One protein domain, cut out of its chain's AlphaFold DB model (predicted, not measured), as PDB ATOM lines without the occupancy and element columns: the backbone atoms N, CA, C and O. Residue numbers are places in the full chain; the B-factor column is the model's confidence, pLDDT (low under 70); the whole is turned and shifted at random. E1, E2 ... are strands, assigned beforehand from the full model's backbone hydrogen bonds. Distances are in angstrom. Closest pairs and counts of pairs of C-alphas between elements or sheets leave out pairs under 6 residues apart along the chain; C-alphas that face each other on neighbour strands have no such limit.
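AT A GLANCE: This is residues 158 to 299 of the 360 residues of an uncharacterized protein of Acidobacteria bacterium (UniProt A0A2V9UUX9). A long, twisted sheet of six antiparallel strands makes one part of a rod, and the two-stranded hairpin E2 and E3 extends it toward the other end. Long loops join some of the strands; the loop of residues 265 to 293 comes within 4 A of the mean of the C-alphas. The printed part has 142 residues, no named helix and eight strands, E1 to E8 in order; the larger sheet runs E1, E4, E5, E6, E7, E8. The class is all strand, with 63 of the 142 residues in named elements, under half. The whole is loose, with a radius of gyration of the C-alphas of 18.3 A, and spans 64 by 29 by 25 A.

HOW THE PARTS SIT: Edge strand E1, residues 158 to 163, is antiparallel to E4, residues 204 to 214, with N 161 and O 206 2.9 A apart. E2, residues 167 to 172, and E3, residues 194 to 199, form a hairpin, with N 171 and O 195 2.7 A apart. E1 and E2 are apart, as are E3 and E4. E4 begins a meander, each strand the antiparallel neighbour of the one before, through E5, residues 217 to 226, E6, residues 244 to 253, E7, residues 257 to 264, and edge strand E8, residues 294 to 299. Its N to O pairs include 207 to 223, 2.8 A; 222 to 249, 2.9 A; 250 to 261, 2.8 A; and 296 to 262, 2.8 A. E7 bends by 66 degrees at residue 261.

IN THESE COORDINATES: E1 begins at C-alpha 158 (-40.865, 43.688, -35.122) and measures 17.3 A. E2 measures 16.1 A, E3 16.4 A, E4 30.2 A, E5 29.8 A, E6 27.1 A and E7 18.3 A. E8, 15.6 A, ends at C-alpha 299 (-24.108, 28.771, -45.248).

THE WHOLE: The farthest C-alphas, of Leu 190 and Gly 216, are 64.1 A apart. The long links are E2 to E3, E5 to E6 and E7 to E8. The printed part has no cut, and no printed residue is under 70 in pLDDT.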
ATOM      1  N   VAL A 158     -41.157  44.610 -36.217       91.00
ATOM      2  CA  VAL A 158     -40.865  43.688 -35.122       91.00
ATOM      3  C   VAL A 158     -42.092  42.819 -34.892       91.00
ATOM      4  O   VAL A 158     -43.220  43.312 -34.963       91.00
ATOM      5  N   ARG A 159     -41.873  41.530 -34.643       92.31
ATOM      6  CA  ARG A 159     -42.896  40.561 -34.260       92.31
ATOM      7  C   ARG A 159     -42.535  39.990 -32.894       92.31
ATOM      8  O   ARG A 159     -41.453  39.443 -32.720       92.31
ATOM      9  N   LEU A 160     -43.451  40.132 -31.943       93.56
ATOM     10  CA  LEU A 160     -43.371  39.507 -30.627       93.56
ATOM     11  C   LEU A 160     -44.227  38.237 -30.641       93.56
ATOM     12  O   LEU A 160     -45.359  38.260 -31.124       93.56
ATOM     13  N   SER A 161     -43.691  37.139 -30.125       94.31
ATOM     14  CA  SER A 161     -44.386  35.861 -29.980       94.31
ATOM     15  C   SER A 161     -44.085  35.244 -28.615       94.31
ATOM     16  O   SER A 161     -43.147  35.642 -27.924       94.31
ATOM     17  N   GLY A 162     -44.896  34.283 -28.187       93.62
ATOM     18  CA  GLY A 162     -44.656  33.594 -26.928       93.62
ATOM     19  C   GLY A 162     -45.661  32.490 -26.649       93.62
ATOM     20  O   GLY A 162     -46.688  32.374 -27.317       93.62
ATOM     21  N   LEU A 163     -45.334  31.687 -25.643       95.12
ATOM     22  CA  LEU A 163     -46.150  30.606 -25.116       95.12
ATOM     23  C   LEU A 163     -46.054  30.637 -23.593       95.12
ATOM     24  O   LEU A 163     -44.961  30.520 -23.041       95.12
ATOM     25  N   VAL A 164     -47.198  30.745 -22.923       95.75
ATOM     26  CA  VAL A 164     -47.297  30.486 -21.484       95.75
ATOM     27  C   VAL A 164     -47.670  29.020 -21.313       95.75
ATOM     28  O   VAL A 164     -48.717  28.591 -21.794       95.75
ATOM     29  N   LEU A 165     -46.804  28.252 -20.657       94.00
ATOM     30  CA  LEU A 165     -46.976  26.817 -20.453       94.00
ATOM     31  C   LEU A 165     -46.873  26.489 -18.967       94.00
ATOM     32  O   LEU A 165     -45.886  26.852 -18.330       94.00
ATOM     33  N   MET A 166     -47.878  25.778 -18.449       94.12
ATOM     34  CA  MET A 166     -47.866  25.169 -17.122       94.12
ATOM     35  C   MET A 166     -47.770  23.652 -17.253       94.12
ATOM     36  O   MET A 166     -48.692  23.016 -17.760       94.12
ATOM     37  N   ASP A 167     -46.689  23.085 -16.737       91.94
ATOM     38  CA  ASP A 167     -46.489  21.643 -16.670       91.94
ATOM     39  C   ASP A 167     -46.904  21.129 -15.298       91.94
ATOM     40  O   ASP A 167     -46.466  21.671 -14.287       91.94
ATOM     41  N   LEU A 168     -47.714  20.070 -15.258       93.94
ATOM     42  CA  LEU A 168     -47.963  19.261 -14.063       93.94
ATOM     43  C   LEU A 168     -47.265  17.916 -14.245       93.94
ATOM     44  O   LEU A 168     -47.439  17.261 -15.272       93.94
ATOM     45  N   PHE A 169     -46.511  17.478 -13.241       91.44
ATOM     46  CA  PHE A 169     -45.716  16.256 -13.337       91.44
ATOM     47  C   PHE A 169     -45.756  15.430 -12.055       91.44
ATOM     48  O   PHE A 169     -45.925  15.939 -10.946       91.44
ATOM     49  N   SER A 170     -45.538  14.126 -12.221       92.44
ATOM     50  CA  SER A 170     -45.285  13.174 -11.143       92.44
ATOM     51  C   SER A 170     -44.154  12.242 -11.568       92.44
ATOM     52  O   SER A 170     -44.354  11.359 -12.401       92.44
ATOM     53  N   ASN A 171     -42.981  12.407 -10.969       90.00
ATOM     54  CA  ASN A 171     -41.793  11.620 -11.263       90.00
ATOM     55  C   ASN A 171     -41.659  10.445 -10.289       90.00
ATOM     56  O   ASN A 171     -41.941  10.564  -9.091       90.00
ATOM     57  N   ARG A 172     -41.189   9.312 -10.816       87.88
ATOM     58  CA  ARG A 172     -40.807   8.126 -10.046       87.88
ATOM     59  C   ARG A 172     -39.316   7.883 -10.226       87.88
ATOM     60  O   ARG A 172     -38.847   7.848 -11.359       87.88
ATOM     61  N   GLY A 173     -38.605   7.646  -9.131       83.88
ATOM     62  CA  GLY A 173     -37.146   7.559  -9.151       83.88
ATOM     63  C   GLY A 173     -36.472   8.928  -9.027       83.88
ATOM     64  O   GLY A 173     -37.060   9.977  -9.294       83.88
ATOM     65  N   TRP A 174     -35.220   8.913  -8.579       84.31
ATOM     66  CA  TRP A 174     -34.485  10.146  -8.336       84.31
ATOM     67  C   TRP A 174     -34.005  10.761  -9.658       84.31
ATOM     68  O   TRP A 174     -33.174  10.191 -10.363       84.31
ATOM     69  N   VAL A 175     -34.576  11.914 -10.006       84.31
ATOM     70  CA  VAL A 175     -34.295  12.650 -11.246       84.31
ATOM     71  C   VAL A 175     -33.424  13.868 -10.961       84.31
ATOM     72  O   VAL A 175     -33.606  14.539  -9.946       84.31
ATOM     73  N   LEU A 176     -32.523  14.191 -11.890       78.69
ATOM     74  CA  LEU A 176     -31.642  15.359 -11.771       78.69
ATOM     75  C   LEU A 176     -32.412  16.692 -11.844       78.69
ATOM     76  O   LEU A 176     -32.022  17.685 -11.232       78.69
ATOM     77  N   ASN A 177     -33.518  16.714 -12.590       84.88
ATOM     78  CA  ASN A 177     -34.392  17.870 -12.747       84.88
ATOM     79  C   ASN A 177     -35.852  17.413 -12.689       84.88
ATOM     80  O   ASN A 177     -36.274  16.556 -13.462       84.88
ATOM     81  N   THR A 178     -36.615  17.968 -11.751       87.69
ATOM     82  CA  THR A 178     -38.012  17.589 -11.527       87.69
ATOM     83  C   THR A 178     -38.959  18.180 -12.578       87.69
ATOM     84  O   THR A 178     -39.946  17.531 -12.916       87.69
ATOM     85  N   ASP A 179     -38.639  19.361 -13.117       87.19
ATOM     86  CA  ASP A 179     -39.480  20.072 -14.092       87.19
ATOM     87  C   ASP A 179     -39.424  19.428 -15.480       87.19
ATOM     88  O   ASP A 179     -40.413  19.417 -16.205       87.19
ATOM     89  N   VAL A 180     -38.252  18.902 -15.849       84.56
ATOM     90  CA  VAL A 180     -38.010  18.198 -17.112       84.56
ATOM     91  C   VAL A 180     -37.150  16.971 -16.801       84.56
ATOM     92  O   VAL A 180     -35.921  17.086 -16.740       84.56
ATOM     93  N   PRO A 181     -37.762  15.807 -16.524       78.69
ATOM     94  CA  PRO A 181     -37.023  14.614 -16.140       78.69
ATOM     95  C   PRO A 181     -36.245  14.065 -17.343       78.69
ATOM     96  O   PRO A 181     -36.814  13.466 -18.253       78.69
ATOM     97  N   GLY A 182     -34.932  14.292 -17.345       77.62
ATOM     98  CA  GLY A 182     -33.995  13.717 -18.309       77.62
ATOM     99  C   GLY A 182     -33.301  12.486 -17.731       77.62
ATOM    100  O   GLY A 182     -33.766  11.358 -17.873       77.62
ATOM    101  N   ILE A 183     -32.169  12.713 -17.066       75.38
ATOM    102  CA  ILE A 183     -31.334  11.657 -16.486       75.38
ATOM    103  C   ILE A 183     -31.834  11.270 -15.083       75.38
ATOM    104  O   ILE A 183     -32.160  12.131 -14.258       75.38
ATOM    105  N   VAL A 184     -31.849   9.960 -14.817       79.62
ATOM    106  CA  VAL A 184     -31.973   9.375 -13.473       79.62
ATOM    107  C   VAL A 184     -30.569   9.225 -12.901       79.62
ATOM    108  O   VAL A 184     -29.687   8.696 -13.575       79.62
ATOM    109  N   ASP A 185     -30.361   9.679 -11.675       72.81
ATOM    110  CA  ASP A 185     -29.064   9.596 -10.998       72.81
ATOM    111  C   ASP A 185     -29.164   8.591  -9.817       72.81
ATOM    112  O   ASP A 185     -30.188   7.920  -9.635       72.81
ATOM    113  N   ASN A 186     -28.094   8.392  -9.048       78.31
ATOM    114  CA  ASN A 186     -28.003   7.384  -7.988       78.31
ATOM    115  C   ASN A 186     -29.067   7.557  -6.895       78.31
ATOM    116  O   ASN A 186     -29.393   8.667  -6.498       78.31
ATOM    117  N   ALA A 187     -29.573   6.452  -6.342       78.81
ATOM    118  CA  ALA A 187     -30.610   6.504  -5.312       78.81
ATOM    119  C   ALA A 187     -30.240   7.446  -4.145       78.81
ATOM    120  O   ALA A 187     -29.149   7.350  -3.580       78.81
ATOM    121  N   ASP A 188     -31.174   8.328  -3.768       78.44
ATOM    122  CA  ASP A 188     -31.011   9.236  -2.630       78.44
ATOM    123  C   ASP A 188     -30.700   8.427  -1.356       78.44
ATOM    124  O   ASP A 188     -31.450   7.500  -1.027       78.44
ATOM    125  N   PRO A 189     -29.649   8.781  -0.593       77.56
ATOM    126  CA  PRO A 189     -29.280   8.061   0.627       77.56
ATOM    127  C   PRO A 189     -30.379   8.022   1.697       77.56
ATOM    128  O   PRO A 189     -30.346   7.166   2.578       77.56
ATOM    129  N   LEU A 190     -31.351   8.943   1.639       83.69
ATOM    130  CA  LEU A 190     -32.504   8.998   2.544       83.69
ATOM    131  C   LEU A 190     -33.752   8.310   1.960       83.69
ATOM    132  O   LEU A 190     -34.835   8.416   2.536       83.69
ATOM    133  N   GLY A 191     -33.627   7.605   0.830       78.75
ATOM    134  CA  GLY A 191     -34.712   6.853   0.200       78.75
ATOM    135  C   GLY A 191     -35.766   7.715  -0.501       78.75
ATOM    136  O   GLY A 191     -36.845   7.213  -0.820       78.75
ATOM    137  N   ARG A 192     -35.497   9.004  -0.752       80.62
ATOM    138  CA  ARG A 192     -36.432   9.891  -1.458       80.62
ATOM    139  C   ARG A 192     -36.309   9.690  -2.963       80.62
ATOM    140  O   ARG A 192     -35.280   9.990  -3.559       80.62
ATOM    141  N   SER A 193     -37.374   9.207  -3.586       80.19
ATOM    142  CA  SER A 193     -37.357   8.863  -5.010       80.19
ATOM    143  C   SER A 193     -38.552   9.385  -5.794       80.19
ATOM    144  O   SER A 193     -38.455   9.495  -7.001       80.19
ATOM    145  N   ASN A 194     -39.672   9.728  -5.167       88.62
ATOM    146  CA  ASN A 194     -40.852  10.187  -5.899       88.62
ATOM    147  C   ASN A 194     -41.072  11.680  -5.672       88.62
ATOM    148  O   ASN A 194     -40.807  12.193  -4.584       88.62
ATOM    149  N   SER A 195     -41.569  12.375  -6.690       88.25
ATOM    150  CA  SER A 195     -41.875  13.804  -6.605       88.25
ATOM    151  C   SER A 195     -43.075  14.160  -7.472       88.25
ATOM    152  O   SER A 195     -43.339  13.523  -8.486       88.25
ATOM    153  N   THR A 196     -43.815  15.183  -7.067       92.50
ATOM    154  CA  THR A 196     -44.957  15.728  -7.807       92.50
ATOM    155  C   THR A 196     -44.902  17.238  -7.685       92.50
ATOM    156  O   THR A 196     -44.491  17.757  -6.646       92.50
ATOM    157  N   GLY A 197     -45.293  17.945  -8.733       92.00
ATOM    158  CA  GLY A 197     -45.266  19.396  -8.734       92.00
ATOM    159  C   GLY A 197     -45.822  19.976 -10.017       92.00
ATOM    160  O   GLY A 197     -46.367  19.266 -10.865       92.00
ATOM    161  N   PHE A 198     -45.681  21.291 -10.127       92.44
ATOM    162  CA  PHE A 198     -45.981  22.021 -11.340       92.44
ATOM    163  C   PHE A 198     -44.964  23.139 -11.558       92.44
ATOM    164  O   PHE A 198     -44.355  23.622 -10.602       92.44
ATOM    165  N   SER A 199     -44.788  23.555 -12.809       91.19
ATOM    166  CA  SER A 199     -43.838  24.602 -13.181       91.19
ATOM    167  C   SER A 199     -44.345  25.411 -14.370       91.19
ATOM    168  O   SER A 199     -45.041  24.890 -15.235       91.19
ATOM    169  N   LEU A 200     -43.978  26.693 -14.413       93.06
ATOM    170  CA  LEU A 200     -44.218  27.591 -15.553       93.06
ATOM    171  C   LEU A 200     -42.941  27.857 -16.367       93.06
ATOM    172  O   LEU A 200     -42.946  28.639 -17.319       93.06
ATOM    173  N   ARG A 201     -41.815  27.244 -15.977       93.50
ATOM    174  CA  ARG A 201     -40.474  27.613 -16.459       93.50
ATOM    175  C   ARG A 201     -40.228  27.296 -17.932       93.50
ATOM    176  O   ARG A 201     -39.349  27.902 -18.539       93.50
ATOM    177  N   GLN A 202     -41.009  26.380 -18.501       92.75
ATOM    178  CA  GLN A 202     -40.948  26.034 -19.921       92.75
ATOM    179  C   GLN A 202     -41.662  27.048 -20.826       92.75
ATOM    180  O   GLN A 202     -41.615  26.900 -22.046       92.75
ATOM    181  N   SER A 203     -42.293  28.081 -20.253       95.06
ATOM    182  CA  SER A 203     -42.837  29.208 -21.014       95.06
ATOM    183  C   SER A 203     -41.745  29.878 -21.853       95.06
ATOM    184  O   SER A 203     -40.601  30.014 -21.413       95.06
ATOM    185  N   GLN A 204     -42.106  30.312 -23.058       95.88
ATOM    186  CA  GLN A 204     -41.183  30.869 -24.045       95.88
ATOM    187  C   GLN A 204     -41.621  32.255 -24.495       95.88
ATOM    188  O   GLN A 204     -42.813  32.549 -24.598       95.88
ATOM    189  N   ILE A 205     -40.640  33.084 -24.830       97.00
ATOM    190  CA  ILE A 205     -40.831  34.378 -25.475       97.00
ATOM    191  C   ILE A 205     -39.907  34.472 -26.687       97.00
ATOM    192  O   ILE A 205     -38.758  34.032 -26.642       97.00
ATOM    193  N   GLY A 206     -40.433  35.014 -27.777       97.25
ATOM    194  CA  GLY A 206     -39.751  35.160 -29.051       97.25
ATOM    195  C   GLY A 206     -39.863  36.585 -29.573       97.25
ATOM    196  O   GLY A 206     -40.899  37.237 -29.440       97.25
ATOM    197  N   LEU A 207     -38.788  37.065 -30.180       96.62
ATOM    198  CA  LEU A 207     -38.715  38.357 -30.835       96.62
ATOM    199  C   LEU A 207     -38.088  38.175 -32.209       96.62
ATOM    200  O   LEU A 207     -36.997  37.631 -32.331       96.62
ATOM    201  N   GLU A 208     -38.742  38.700 -33.230       96.25
ATOM    202  CA  GLU A 208     -38.222  38.698 -34.587       96.25
ATOM    203  C   GLU A 208     -38.205  40.113 -35.144       96.25
ATOM    204  O   GLU A 208     -39.157  40.882 -34.987       96.25
ATOM    205  N   VAL A 209     -37.103  40.462 -35.794       94.94
ATOM    206  CA  VAL A 209     -36.849  41.792 -36.334       94.94
ATOM    207  C   VAL A 209     -36.577  41.666 -37.824       94.94
ATOM    208  O   VAL A 209     -35.656  40.968 -38.245       94.94
ATOM    209  N   PHE A 210     -37.355  42.379 -38.632       94.56
ATOM    210  CA  PHE A 210     -37.209  42.391 -40.084       94.56
ATOM    211  C   PHE A 210     -36.378  43.597 -40.515       94.56
ATOM    212  O   PHE A 210     -36.783  44.752 -40.336       94.56
ATOM    213  N   GLY A 211     -35.212  43.313 -41.086       92.25
ATOM    214  CA  GLY A 211     -34.253  44.307 -41.536       92.25
ATOM    215  C   GLY A 211     -34.435  44.714 -43.003       92.25
ATOM    216  O   GLY A 211     -35.338  44.244 -43.703       92.25
ATOM    217  N   PRO A 212     -33.585  45.631 -43.492       94.12
ATOM    218  CA  PRO A 212     -33.586  46.048 -44.887       94.12
ATOM    219  C   PRO A 212     -32.993  44.958 -45.791       94.12
ATOM    220  O   PRO A 212     -32.436  43.961 -45.329       94.12
ATOM    221  N   GLN A 213     -33.064  45.161 -47.104       94.88
ATOM    222  CA  GLN A 213     -32.275  44.346 -48.024       94.88
ATOM    223  C   GLN A 213     -30.829  44.853 -48.058       94.88
ATOM    224  O   GLN A 213     -30.598  46.039 -48.292       94.88
ATOM    225  N   ILE A 214     -29.861  43.963 -47.832       93.81
ATOM    226  CA  ILE A 214     -28.424  44.269 -47.866       93.81
ATOM    227  C   ILE A 214     -27.790  43.399 -48.947       93.81
ATOM    228  O   ILE A 214     -27.889  42.180 -48.889       93.81
ATOM    229  N   ALA A 215     -27.155  44.018 -49.947       95.12
ATOM    230  CA  ALA A 215     -26.516  43.308 -51.064       95.12
ATOM    231  C   ALA A 215     -27.434  42.259 -51.743       95.12
ATOM    232  O   ALA A 215     -27.007  41.152 -52.071       95.12
ATOM    233  N   GLY A 216     -28.721  42.591 -51.909       94.69
ATOM    234  CA  GLY A 216     -29.734  41.697 -52.484       94.69
ATOM    235  C   GLY A 216     -30.245  40.594 -51.547       94.69
ATOM    236  O   GLY A 216     -31.162  39.870 -51.926       94.69
ATOM    237  N   ALA A 217     -29.701  40.474 -50.332       97.25
ATOM    238  CA  ALA A 217     -30.192  39.561 -49.308       97.25
ATOM    239  C   ALA A 217     -31.315  40.216 -48.503       97.25
ATOM    240  O   ALA A 217     -31.174  41.360 -48.062       97.25
ATOM    241  N   ARG A 218     -32.400  39.490 -48.235       97.31
ATOM    242  CA  ARG A 218     -33.350  39.882 -47.185       97.31
ATOM    243  C   ARG A 218     -32.702  39.611 -45.834       97.31
ATOM    244  O   ARG A 218     -32.179  38.522 -45.629       97.31
ATOM    245  N   THR A 219     -32.733  40.592 -44.936       97.44
ATOM    246  CA  THR A 219     -32.163  40.432 -43.596       97.44
ATOM    247  C   THR A 219     -33.258  40.320 -42.551       97.44
ATOM    248  O   THR A 219     -34.243  41.061 -42.581       97.44
ATOM    249  N   HIS A 220     -33.094  39.385 -41.627       97.06
ATOM    250  CA  HIS A 220     -33.939  39.283 -40.445       97.06
ATOM    251  C   HIS A 220     -33.127  38.730 -39.274       97.06
ATOM    252  O   HIS A 220     -32.050  38.164 -39.462       97.06
ATOM    253  N   GLY A 221     -33.614  38.948 -38.062       97.31
ATOM    254  CA  GLY A 221     -33.027  38.390 -36.855       97.31
ATOM    255  C   GLY A 221     -34.104  37.837 -35.943       97.31
ATOM    256  O   GLY A 221     -35.209  38.371 -35.899       97.31
ATOM    257  N   GLU A 222     -33.766  36.785 -35.215       97.19
ATOM    258  CA  GLU A 222     -34.659  36.101 -34.288       97.19
ATOM    259  C   GLU A 222     -33.956  35.909 -32.946       97.19
ATOM    260  O   GLU A 222     -32.771  35.579 -32.889       97.19
ATOM    261  N   LEU A 223     -34.697  36.103 -31.863       97.69
ATOM    262  CA  LEU A 223     -34.279  35.820 -30.502       97.69
ATOM    263  C   LEU A 223     -35.377  35.021 -29.809       97.69
ATOM    264  O   LEU A 223     -36.536  35.430 -29.821       97.69
ATOM    265  N   GLN A 224     -35.006  33.929 -29.152       97.12
ATOM    266  CA  GLN A 224     -35.910  33.142 -28.321       97.12
ATOM    267  C   GLN A 224     -35.309  32.933 -26.933       97.12
ATOM    268  O   GLN A 224     -34.131  32.592 -26.792       97.12
ATOM    269  N   ALA A 225     -36.135  33.080 -25.901       97.56
ATOM    270  CA  ALA A 225     -35.763  32.816 -24.519       97.56
ATOM    271  C   ALA A 225     -36.829  31.987 -23.785       97.56
ATOM    272  O   ALA A 225     -37.997  31.966 -24.172       97.56
ATOM    273  N   ASP A 226     -36.408  31.315 -22.715       95.75
ATOM    274  CA  ASP A 226     -37.278  30.640 -21.743       95.75
ATOM    275  C   ASP A 226     -36.877  30.987 -20.303       95.75
ATOM    276  O   ASP A 226     -35.890  31.687 -20.077       95.75
ATOM    277  N   PHE A 227     -37.637  30.504 -19.320       95.44
ATOM    278  CA  PHE A 227     -37.371  30.715 -17.888       95.44
ATOM    279  C   PHE A 227     -36.693  29.495 -17.235       95.44
ATOM    280  O   PHE A 227     -36.768  29.283 -16.016       95.44
ATOM    281  N   ALA A 228     -36.027  28.673 -18.054       93.31
ATOM    282  CA  ALA A 228     -35.381  27.433 -17.652       93.31
ATOM    283  C   ALA A 228     -33.849  27.563 -17.515       93.31
ATOM    284  O   ALA A 228     -33.122  26.578 -17.628       93.31
ATOM    285  N   GLY A 229     -33.340  28.759 -17.193       91.56
ATOM    286  CA  GLY A 229     -31.913  29.074 -17.008       91.56
ATOM    287  C   GLY A 229     -31.232  28.497 -15.770       91.56
ATOM    288  O   GLY A 229     -30.216  29.020 -15.327       91.56
ATOM    289  N   GLY A 230     -31.782  27.426 -15.203       89.69
ATOM    290  CA  GLY A 230     -31.309  26.825 -13.959       89.69
ATOM    291  C   GLY A 230     -31.886  27.497 -12.714       89.69
ATOM    292  O   GLY A 230     -32.974  28.081 -12.755       89.69
ATOM    293  N   PHE A 231     -31.161  27.359 -11.602       88.75
ATOM    294  CA  PHE A 231     -31.580  27.796 -10.273       88.75
ATOM    295  C   PHE A 231     -30.418  28.496  -9.559       88.75
ATOM    296  O   PHE A 231     -29.320  27.937  -9.501       88.75
ATOM    297  N   PRO A 232     -30.622  29.702  -9.003       88.50
ATOM    298  CA  PRO A 232     -29.583  30.383  -8.249       88.50
ATOM    299  C   PRO A 232     -29.393  29.719  -6.881       88.50
ATOM    300  O   PRO A 232     -30.338  29.188  -6.292       88.50
ATOM    301  N   TYR A 233     -28.180  29.811  -6.335       88.62
ATOM    302  CA  TYR A 233     -27.894  29.374  -4.967       88.62
ATOM    303  C   TYR A 233     -28.441  30.394  -3.955       88.62
ATOM    304  O   TYR A 233     -27.710  31.228  -3.422       88.62
ATOM    305  N   ALA A 234     -29.756  30.365  -3.741       89.69
ATOM    306  CA  ALA A 234     -30.474  31.257  -2.838       89.69
ATOM    307  C   ALA A 234     -31.682  30.544  -2.200       89.69
ATOM    308  O   ALA A 234     -32.258  29.640  -2.819       89.69
ATOM    309  N   PRO A 235     -32.118  30.953  -0.990       93.81
ATOM    310  CA  PRO A 235     -33.380  30.487  -0.421       93.81
ATOM    311  C   PRO A 235     -34.533  30.686  -1.411       93.81
ATOM    312  O   PRO A 235     -34.691  31.768  -1.975       93.81
ATOM    313  N   ASN A 236     -35.335  29.640  -1.624       90.38
ATOM    314  CA  ASN A 236     -36.452  29.613  -2.580       90.38
ATOM    315  C   ASN A 236     -36.067  29.838  -4.059       90.38
ATOM    316  O   ASN A 236     -36.956  30.069  -4.883       90.38
ATOM    317  N   GLY A 237     -34.784  29.705  -4.425       89.12
ATOM    318  CA  GLY A 237     -34.283  29.924  -5.790       89.12
ATOM    319  C   GLY A 237     -34.982  29.095  -6.875       89.12
ATOM    320  O   GLY A 237     -35.044  29.517  -8.029       89.12
ATOM    321  N   VAL A 238     -35.600  27.969  -6.505       87.50
ATOM    322  CA  VAL A 238     -36.430  27.136  -7.396       87.50
ATOM    323  C   VAL A 238     -37.594  27.893  -8.049       87.50
ATOM    324  O   VAL A 238     -38.039  27.519  -9.128       87.50
ATOM    325  N   THR A 239     -38.053  28.990  -7.441       87.69
ATOM    326  CA  THR A 239     -39.183  29.802  -7.932       87.69
ATOM    327  C   THR A 239     -38.772  31.002  -8.787       87.69
ATOM    328  O   THR A 239     -39.638  31.704  -9.298       87.69
ATOM    329  N   PHE A 240     -37.473  31.269  -8.953       90.00
ATOM    330  CA  PHE A 240     -37.020  32.551  -9.511       90.00
ATOM    331  C   PHE A 240     -37.185  32.652 -11.032       90.00
ATOM    332  O   PHE A 240     -37.191  33.763 -11.550       90.00
ATOM    333  N   GLY A 241     -37.304  31.523 -11.744       88.00
ATOM    334  CA  GLY A 241     -37.504  31.506 -13.198       88.00
ATOM    335  C   GLY A 241     -36.409  32.260 -13.956       88.00
ATOM    336  O   GLY A 241     -36.677  33.282 -14.581       88.00
ATOM    337  N   LEU A 242     -35.158  31.793 -13.877       92.69
ATOM    338  CA  LEU A 242     -34.039  32.471 -14.535       92.69
ATOM    339  C   LEU A 242     -34.201  32.453 -16.057       92.69
ATOM    340  O   LEU A 242     -34.339  31.386 -16.658       92.69
ATOM    341  N   LEU A 243     -34.138  33.635 -16.671       95.25
ATOM    342  CA  LEU A 243     -34.208  33.778 -18.119       95.25
ATOM    343  C   LEU A 243     -32.968  33.154 -18.776       95.25
ATOM    344  O   LEU A 243     -31.836  33.430 -18.376       95.25
ATOM    345  N   ARG A 244     -33.181  32.350 -19.815       94.31
ATOM    346  CA  ARG A 244     -32.133  31.732 -20.626       94.31
ATOM    347  C   ARG A 244     -32.359  32.031 -22.093       94.31
ATOM    348  O   ARG A 244     -33.436  31.782 -22.628       94.31
ATOM    349  N   LEU A 245     -31.309  32.522 -22.744       95.94
ATOM    350  CA  LEU A 245     -31.258  32.651 -24.194       95.94
ATOM    351  C   LEU A 245     -31.169  31.253 -24.815       95.94
ATOM    352  O   LEU A 245     -30.215  30.520 -24.545       95.94
ATOM    353  N   ARG A 246     -32.154  30.896 -25.637       94.25
ATOM    354  CA  ARG A 246     -32.173  29.645 -26.400       94.25
ATOM    355  C   ARG A 246     -31.523  29.882 -27.749       94.25
ATOM    356  O   ARG A 246     -30.420  29.407 -27.993       94.25
ATOM    357  N   THR A 247     -32.164  30.705 -28.572       96.06
ATOM    358  CA  THR A 247     -31.683  31.067 -29.902       96.06
ATOM    359  C   THR A 247     -31.501  32.573 -30.013       96.06
ATOM    360  O   THR A 247     -32.173  33.364 -29.350       96.06
ATOM    361  N   GLY A 248     -30.556  32.969 -30.849       98.12
ATOM    362  CA  GLY A 248     -30.257  34.360 -31.152       98.12
ATOM    363  C   GLY A 248     -29.508  34.399 -32.467       98.12
ATOM    364  O   GLY A 248     -28.299  34.185 -32.473       98.12
ATOM    365  N   THR A 249     -30.219  34.606 -33.572       98.06
ATOM    366  CA  THR A 249     -29.691  34.430 -34.928       98.06
ATOM    367  C   THR A 249     -29.943  35.643 -35.807       98.06
ATOM    368  O   THR A 249     -30.915  36.378 -35.638       98.06
ATOM    369  N   ILE A 250     -29.044  35.845 -36.765       98.12
ATOM    370  CA  ILE A 250     -29.171  36.803 -37.857       98.12
ATOM    371  C   ILE A 250     -29.085  36.019 -39.159       98.12
ATOM    372  O   ILE A 250     -28.210  35.166 -39.324       98.12
ATOM    373  N   HIS A 251     -29.976  36.345 -40.086       98.19
ATOM    374  CA  HIS A 251     -30.127  35.674 -41.367       98.19
ATOM    375  C   HIS A 251     -29.963  36.662 -42.515       98.19
ATOM    376  O   HIS A 251     -30.458  37.792 -42.467       98.19
ATOM    377  N   LEU A 252     -29.266  36.214 -43.554       98.44
ATOM    378  CA  LEU A 252     -29.138  36.892 -44.836       98.44
ATOM    379  C   LEU A 252     -29.574  35.919 -45.930       98.44
ATOM    380  O   LEU A 252     -28.867  34.952 -46.220       98.44
ATOM    381  N   ASP A 253     -30.723  36.192 -46.543       98.12
ATOM    382  CA  ASP A 253     -31.365  35.292 -47.500       98.12
ATOM    383  C   ASP A 253     -31.368  35.868 -48.917       98.12
ATOM    384  O   ASP A 253     -32.090  36.823 -49.222       98.12
ATOM    385  N   TRP A 254     -30.605  35.237 -49.807       98.25
ATOM    386  CA  TRP A 254     -30.691  35.407 -51.258       98.25
ATOM    387  C   TRP A 254     -31.650  34.370 -51.866       98.25
ATOM    388  O   TRP A 254     -32.232  33.540 -51.170       98.25
ATOM    389  N   ALA A 255     -31.802  34.385 -53.194       96.25
ATOM    390  CA  ALA A 255     -32.683  33.455 -53.907       96.25
ATOM    391  C   ALA A 255     -32.330  31.970 -53.667       96.25
ATOM    392  O   ALA A 255     -33.210  31.161 -53.380       96.25
ATOM    393  N   HIS A 256     -31.041  31.619 -53.735       96.06
ATOM    394  CA  HIS A 256     -30.564  30.227 -53.647       96.06
ATOM    395  C   HIS A 256     -29.571  29.981 -52.513       96.06
ATOM    396  O   HIS A 256     -29.111  28.858 -52.333       96.06
ATOM    397  N   THR A 257     -29.234  31.018 -51.752       97.94
ATOM    398  CA  THR A 257     -28.220  30.948 -50.704       97.94
ATOM    399  C   THR A 257     -28.747  31.643 -49.463       97.94
ATOM    400  O   THR A 257     -29.354  32.706 -49.574       97.94
ATOM    401  N   SER A 258     -28.497  31.070 -48.294       97.81
ATOM    402  CA  SER A 258     -28.760  31.717 -47.009       97.81
ATOM    403  C   SER A 258     -27.541  31.608 -46.106       97.81
ATOM    404  O   SER A 258     -26.913  30.551 -46.032       97.81
ATOM    405  N   LEU A 259     -27.214  32.695 -45.417       98.12
ATOM    406  CA  LEU A 259     -26.192  32.741 -44.377       98.12
ATOM    407  C   LEU A 259     -26.882  32.979 -43.037       98.12
ATOM    408  O   LEU A 259     -27.642  33.936 -42.903       98.12
ATOM    409  N   VAL A 260     -26.578  32.139 -42.053       98.00
ATOM    410  CA  VAL A 260     -27.095  32.258 -40.687       98.00
ATOM    411  C   VAL A 260     -25.923  32.334 -39.724       98.00
ATOM    412  O   VAL A 260     -25.009  31.511 -39.799       98.00
ATOM    413  N   ALA A 261     -25.949  33.310 -38.826       98.25
ATOM    414  CA  ALA A 261     -24.945  33.484 -37.786       98.25
ATOM    415  C   ALA A 261     -25.619  33.756 -36.440       98.25
ATOM    416  O   ALA A 261     -26.529  34.581 -36.360       98.25
ATOM    417  N   GLY A 262     -25.166  33.086 -35.385       97.88
ATOM    418  CA  GLY A 262     -25.693  33.276 -34.037       97.88
ATOM    419  C   GLY A 262     -25.743  31.990 -33.225       97.88
ATOM    420  O   GLY A 262     -25.071  31.021 -33.556       97.88
ATOM    421  N   GLN A 263     -26.526  31.987 -32.150       97.12
ATOM    422  CA  GLN A 263     -26.751  30.811 -31.314       97.12
ATOM    423  C   GLN A 263     -28.013  30.076 -31.776       97.12
ATOM    424  O   GLN A 263     -29.093  30.666 -31.801       97.12
ATOM    425  N   ASP A 264     -27.875  28.802 -32.135       95.12
ATOM    426  CA  ASP A 264     -28.972  27.952 -32.617       95.12
ATOM    427  C   ASP A 264     -28.672  26.466 -32.346       95.12
ATOM    428  O   ASP A 264     -27.551  26.120 -31.961       95.12
ATOM    429  N   ALA A 265     -29.650  25.582 -32.545       92.62
ATOM    430  CA  ALA A 265     -29.444  24.138 -32.491       92.62
ATOM    431  C   ALA A 265     -28.444  23.695 -33.579       92.62
ATOM    432  O   ALA A 265     -28.353  24.339 -34.632       92.62
ATOM    433  N   PRO A 266     -27.675  22.609 -33.381       92.81
ATOM    434  CA  PRO A 266     -26.665  22.197 -34.349       92.81
ATOM    435  C   PRO A 266     -27.296  21.908 -35.719       92.81
ATOM    436  O   PRO A 266     -28.136  21.021 -35.856       92.81
ATOM    437  N   PHE A 267     -26.881  22.623 -36.769       93.06
ATOM    438  CA  PHE A 267     -27.521  22.525 -38.093       93.06
ATOM    439  C   PHE A 267     -27.453  21.129 -38.731       93.06
ATOM    440  O   PHE A 267     -28.313  20.748 -39.534       93.06
ATOM    441  N   PHE A 268     -26.453  20.337 -38.342       90.75
ATOM    442  CA  PHE A 268     -26.309  18.942 -38.751       90.75
ATOM    443  C   PHE A 268     -27.272  17.986 -38.017       90.75
ATOM    444  O   PHE A 268     -27.399  16.836 -38.426       90.75
ATOM    445  N   SER A 269     -27.996  18.458 -36.997       90.12
ATOM    446  CA  SER A 269     -29.014  17.725 -36.234       90.12
ATOM    447  C   SER A 269     -30.309  18.543 -36.091       90.12
ATOM    448  O   SER A 269     -30.810  18.782 -35.001       90.12
ATOM    449  N   ALA A 270     -30.887  19.008 -37.206       80.62
ATOM    450  CA  ALA A 270     -32.050  19.910 -37.131       80.62
ATOM    451  C   ALA A 270     -33.397  19.229 -36.838       80.62
ATOM    452  O   ALA A 270     -34.436  19.875 -36.951       80.62
ATOM    453  N   LEU A 271     -33.415  17.928 -36.544       85.19
ATOM    454  CA  LEU A 271     -34.642  17.205 -36.235       85.19
ATOM    455  C   LEU A 271     -34.572  16.727 -34.792       85.19
ATOM    456  O   LEU A 271     -33.838  15.797 -34.475       85.19
ATOM    457  N   SER A 272     -35.379  17.351 -33.943       86.44
ATOM    458  CA  SER A 272     -35.610  16.901 -32.576       86.44
ATOM    459  C   SER A 272     -37.081  16.522 -32.402       86.44
ATOM    460  O   SER A 272     -37.947  17.186 -32.979       86.44
ATOM    461  N   PRO A 273     -37.401  15.483 -31.609       84.19
ATOM    462  CA  PRO A 273     -38.787  15.160 -31.306       84.19
ATOM    463  C   PRO A 273     -39.461  16.309 -30.547       84.19
ATOM    464  O   PRO A 273     -38.856  16.926 -29.666       84.19
ATOM    465  N   THR A 274     -40.721  16.581 -30.877       82.50
ATOM    466  CA  THR A 274     -41.497  17.680 -30.297       82.50
ATOM    467  C   THR A 274     -42.493  17.164 -29.262       82.50
ATOM    468  O   THR A 274     -43.209  16.190 -29.487       82.50
ATOM    469  N   SER A 275     -42.543  17.820 -28.102       85.06
ATOM    470  CA  SER A 275     -43.521  17.551 -27.045       85.06
ATOM    471  C   SER A 275     -43.700  18.791 -26.178       85.06
ATOM    472  O   SER A 275     -42.718  19.453 -25.844       85.06
ATOM    473  N   PHE A 276     -44.939  19.077 -25.769       86.56
ATOM    474  CA  PHE A 276     -45.212  20.151 -24.811       86.56
ATOM    475  C   PHE A 276     -44.594  19.880 -23.438       86.56
ATOM    476  O   PHE A 276     -44.248  20.825 -22.751       86.56
ATOM    477  N   ALA A 277     -44.361  18.615 -23.073       84.50
ATOM    478  CA  ALA A 277     -43.720  18.273 -21.803       84.50
ATOM    479  C   ALA A 277     -42.213  18.605 -21.766       84.50
ATOM    480  O   ALA A 277     -41.610  18.599 -20.695       84.50
ATOM    481  N   THR A 278     -41.583  18.843 -22.923       86.56
ATOM    482  CA  THR A 278     -40.124  18.980 -23.068       86.56
ATOM    483  C   THR A 278     -39.789  20.116 -24.044       86.56
ATOM    484  O   THR A 278     -39.210  19.904 -25.112       86.56
ATOM    485  N   LEU A 279     -40.222  21.335 -23.716       89.75
ATOM    486  CA  LEU A 279     -39.924  22.543 -24.492       89.75
ATOM    487  C   LEU A 279     -38.622  23.213 -24.048       89.75
ATOM    488  O   LEU A 279     -37.848  23.678 -24.890       89.75
ATOM    489  N   ALA A 280     -38.373  23.275 -22.737       88.88
ATOM    490  CA  ALA A 280     -37.144  23.832 -22.177       88.88
ATOM    491  C   ALA A 280     -35.923  23.000 -22.582       88.88
ATOM    492  O   ALA A 280     -34.867  23.554 -22.858       88.88
ATOM    493  N   GLU A 281     -36.068  21.689 -22.683       88.88
ATOM    494  CA  GLU A 281     -35.033  20.799 -23.190       88.88
ATOM    495  C   GLU A 281     -35.690  19.816 -24.158       88.88
ATOM    496  O   GLU A 281     -36.682  19.205 -23.766       88.88
ATOM    497  N   PRO A 282     -35.212  19.669 -25.409       88.19
ATOM    498  CA  PRO A 282     -35.828  18.758 -26.367       88.19
ATOM    499  C   PRO A 282     -35.884  17.314 -25.856       88.19
ATOM    500  O   PRO A 282     -35.021  16.865 -25.098       88.19
ATOM    501  N   ALA A 283     -36.868  16.538 -26.303       85.50
ATOM    502  CA  ALA A 283     -36.929  15.127 -25.939       85.50
ATOM    503  C   ALA A 283     -35.668  14.380 -26.420       85.50
ATOM    504  O   ALA A 283     -35.102  14.688 -27.472       85.50
ATOM    505  N   LEU A 284     -35.240  13.379 -25.642       82.94
ATOM    506  CA  LEU A 284     -34.055  12.544 -25.905       82.94
ATOM    507  C   LEU A 284     -32.712  13.300 -25.928       82.94
ATOM    508  O   LEU A 284     -31.719  12.766 -26.418       82.94
ATOM    509  N   SER A 285     -32.654  14.505 -25.356       84.50
ATOM    510  CA  SER A 285     -31.449  15.345 -25.242       84.50
ATOM    511  C   SER A 285     -30.234  14.654 -24.608       84.50
ATOM    512  O   SER A 285     -29.100  14.879 -25.024       84.50
ATOM    513  N   TYR A 286     -30.464  13.734 -23.669       76.06
ATOM    514  CA  TYR A 286     -29.431  12.879 -23.064       76.06
ATOM    515  C   TYR A 286     -29.450  11.428 -23.577       76.06
ATOM    516  O   TYR A 286     -28.816  10.546 -23.004       76.06
ATOM    517  N   ALA A 287     -30.182  11.167 -24.661       82.38
ATOM    518  CA  ALA A 287     -30.379   9.848 -25.260       82.38
ATOM    519  C   ALA A 287     -30.181   9.884 -26.790       82.38
ATOM    520  O   ALA A 287     -30.937   9.273 -27.542       82.38
ATOM    521  N   GLY A 288     -29.156  10.610 -27.250       81.56
ATOM    522  CA  GLY A 288     -28.717  10.629 -28.651       81.56
ATOM    523  C   GLY A 288     -29.226  11.799 -29.501       81.56
ATOM    524  O   GLY A 288     -28.791  11.926 -30.644       81.56
ATOM    525  N   ASN A 289     -30.092  12.670 -28.974       87.06
ATOM    526  CA  ASN A 289     -30.472  13.909 -29.657       87.06
ATOM    527  C   ASN A 289     -29.400  14.991 -29.437       87.06
ATOM    528  O   ASN A 289     -29.072  15.313 -28.297       87.06
ATOM    529  N   LEU A 290     -28.859  15.564 -30.514       88.25
ATOM    530  CA  LEU A 290     -27.839  16.613 -30.441       88.25
ATOM    531  C   LEU A 290     -28.526  17.980 -30.490       88.25
ATOM    532  O   LEU A 290     -28.825  18.500 -31.559       88.25
ATOM    533  N   TRP A 291     -28.801  18.537 -29.313       86.06
ATOM    534  CA  TRP A 291     -29.792  19.603 -29.152       86.06
ATOM    535  C   TRP A 291     -29.227  20.951 -28.693       86.06
ATOM    536  O   TRP A 291     -29.879  21.976 -28.890       86.06
ATOM    537  N   THR A 292     -28.065  20.954 -28.033       90.00
ATOM    538  CA  THR A 292     -27.552  22.128 -27.317       90.00
ATOM    539  C   THR A 292     -27.424  23.317 -28.255       90.00
ATOM    540  O   THR A 292     -26.776  23.215 -29.296       90.00
ATOM    541  N   TRP A 293     -28.007  24.457 -27.880       93.25
ATOM    542  CA  TRP A 293     -27.828  25.675 -28.661       93.25
ATOM    543  C   TRP A 293     -26.383  26.139 -28.572       93.25
ATOM    544  O   TRP A 293     -25.867  26.404 -27.486       93.25
ATOM    545  N   VAL A 294     -25.740  26.239 -29.728       94.25
ATOM    546  CA  VAL A 294     -24.331  26.595 -29.844       94.25
ATOM    547  C   VAL A 294     -24.172  27.809 -30.746       94.25
ATOM    548  O   VAL A 294     -24.888  27.922 -31.750       94.25
ATOM    549  N   PRO A 295     -23.237  28.719 -30.431       96.00
ATOM    550  CA  PRO A 295     -22.791  29.717 -31.387       96.00
ATOM    551  C   PRO A 295     -22.296  29.034 -32.665       96.00
ATOM    552  O   PRO A 295     -21.488  28.108 -32.617       96.00
ATOM    553  N   GLN A 296     -22.789  29.475 -33.815       96.81
ATOM    554  CA  GLN A 296     -22.477  28.900 -35.116       96.81
ATOM    555  C   GLN A 296     -22.625  29.924 -36.242       96.81
ATOM    556  O   GLN A 296     -23.368  30.903 -36.142       96.81
ATOM    557  N   VAL A 297     -21.918  29.669 -37.342       98.25
ATOM    558  CA  VAL A 297     -22.076  30.364 -38.620       98.25
ATOM    559  C   VAL A 297     -22.195  29.309 -39.706       98.25
ATOM    560  O   VAL A 297     -21.300  28.479 -39.868       98.25
ATOM    561  N   ARG A 298     -23.289  29.342 -40.465       97.69
ATOM    562  CA  ARG A 298     -23.579  28.357 -41.510       97.69
ATOM    563  C   ARG A 298     -24.052  29.015 -42.792       97.69
ATOM    564  O   ARG A 298     -24.834  29.962 -42.768       97.69
ATOM    565  N   VAL A 299     -23.614  28.455 -43.911       98.38
ATOM    566  CA  VAL A 299     -24.108  28.771 -45.248       98.38
ATOM    567  C   VAL A 299     -24.899  27.577 -45.753       98.38
ATOM    568  O   VAL A 299     -24.457  26.434 -45.641       98.38
TER     569      VAL A 299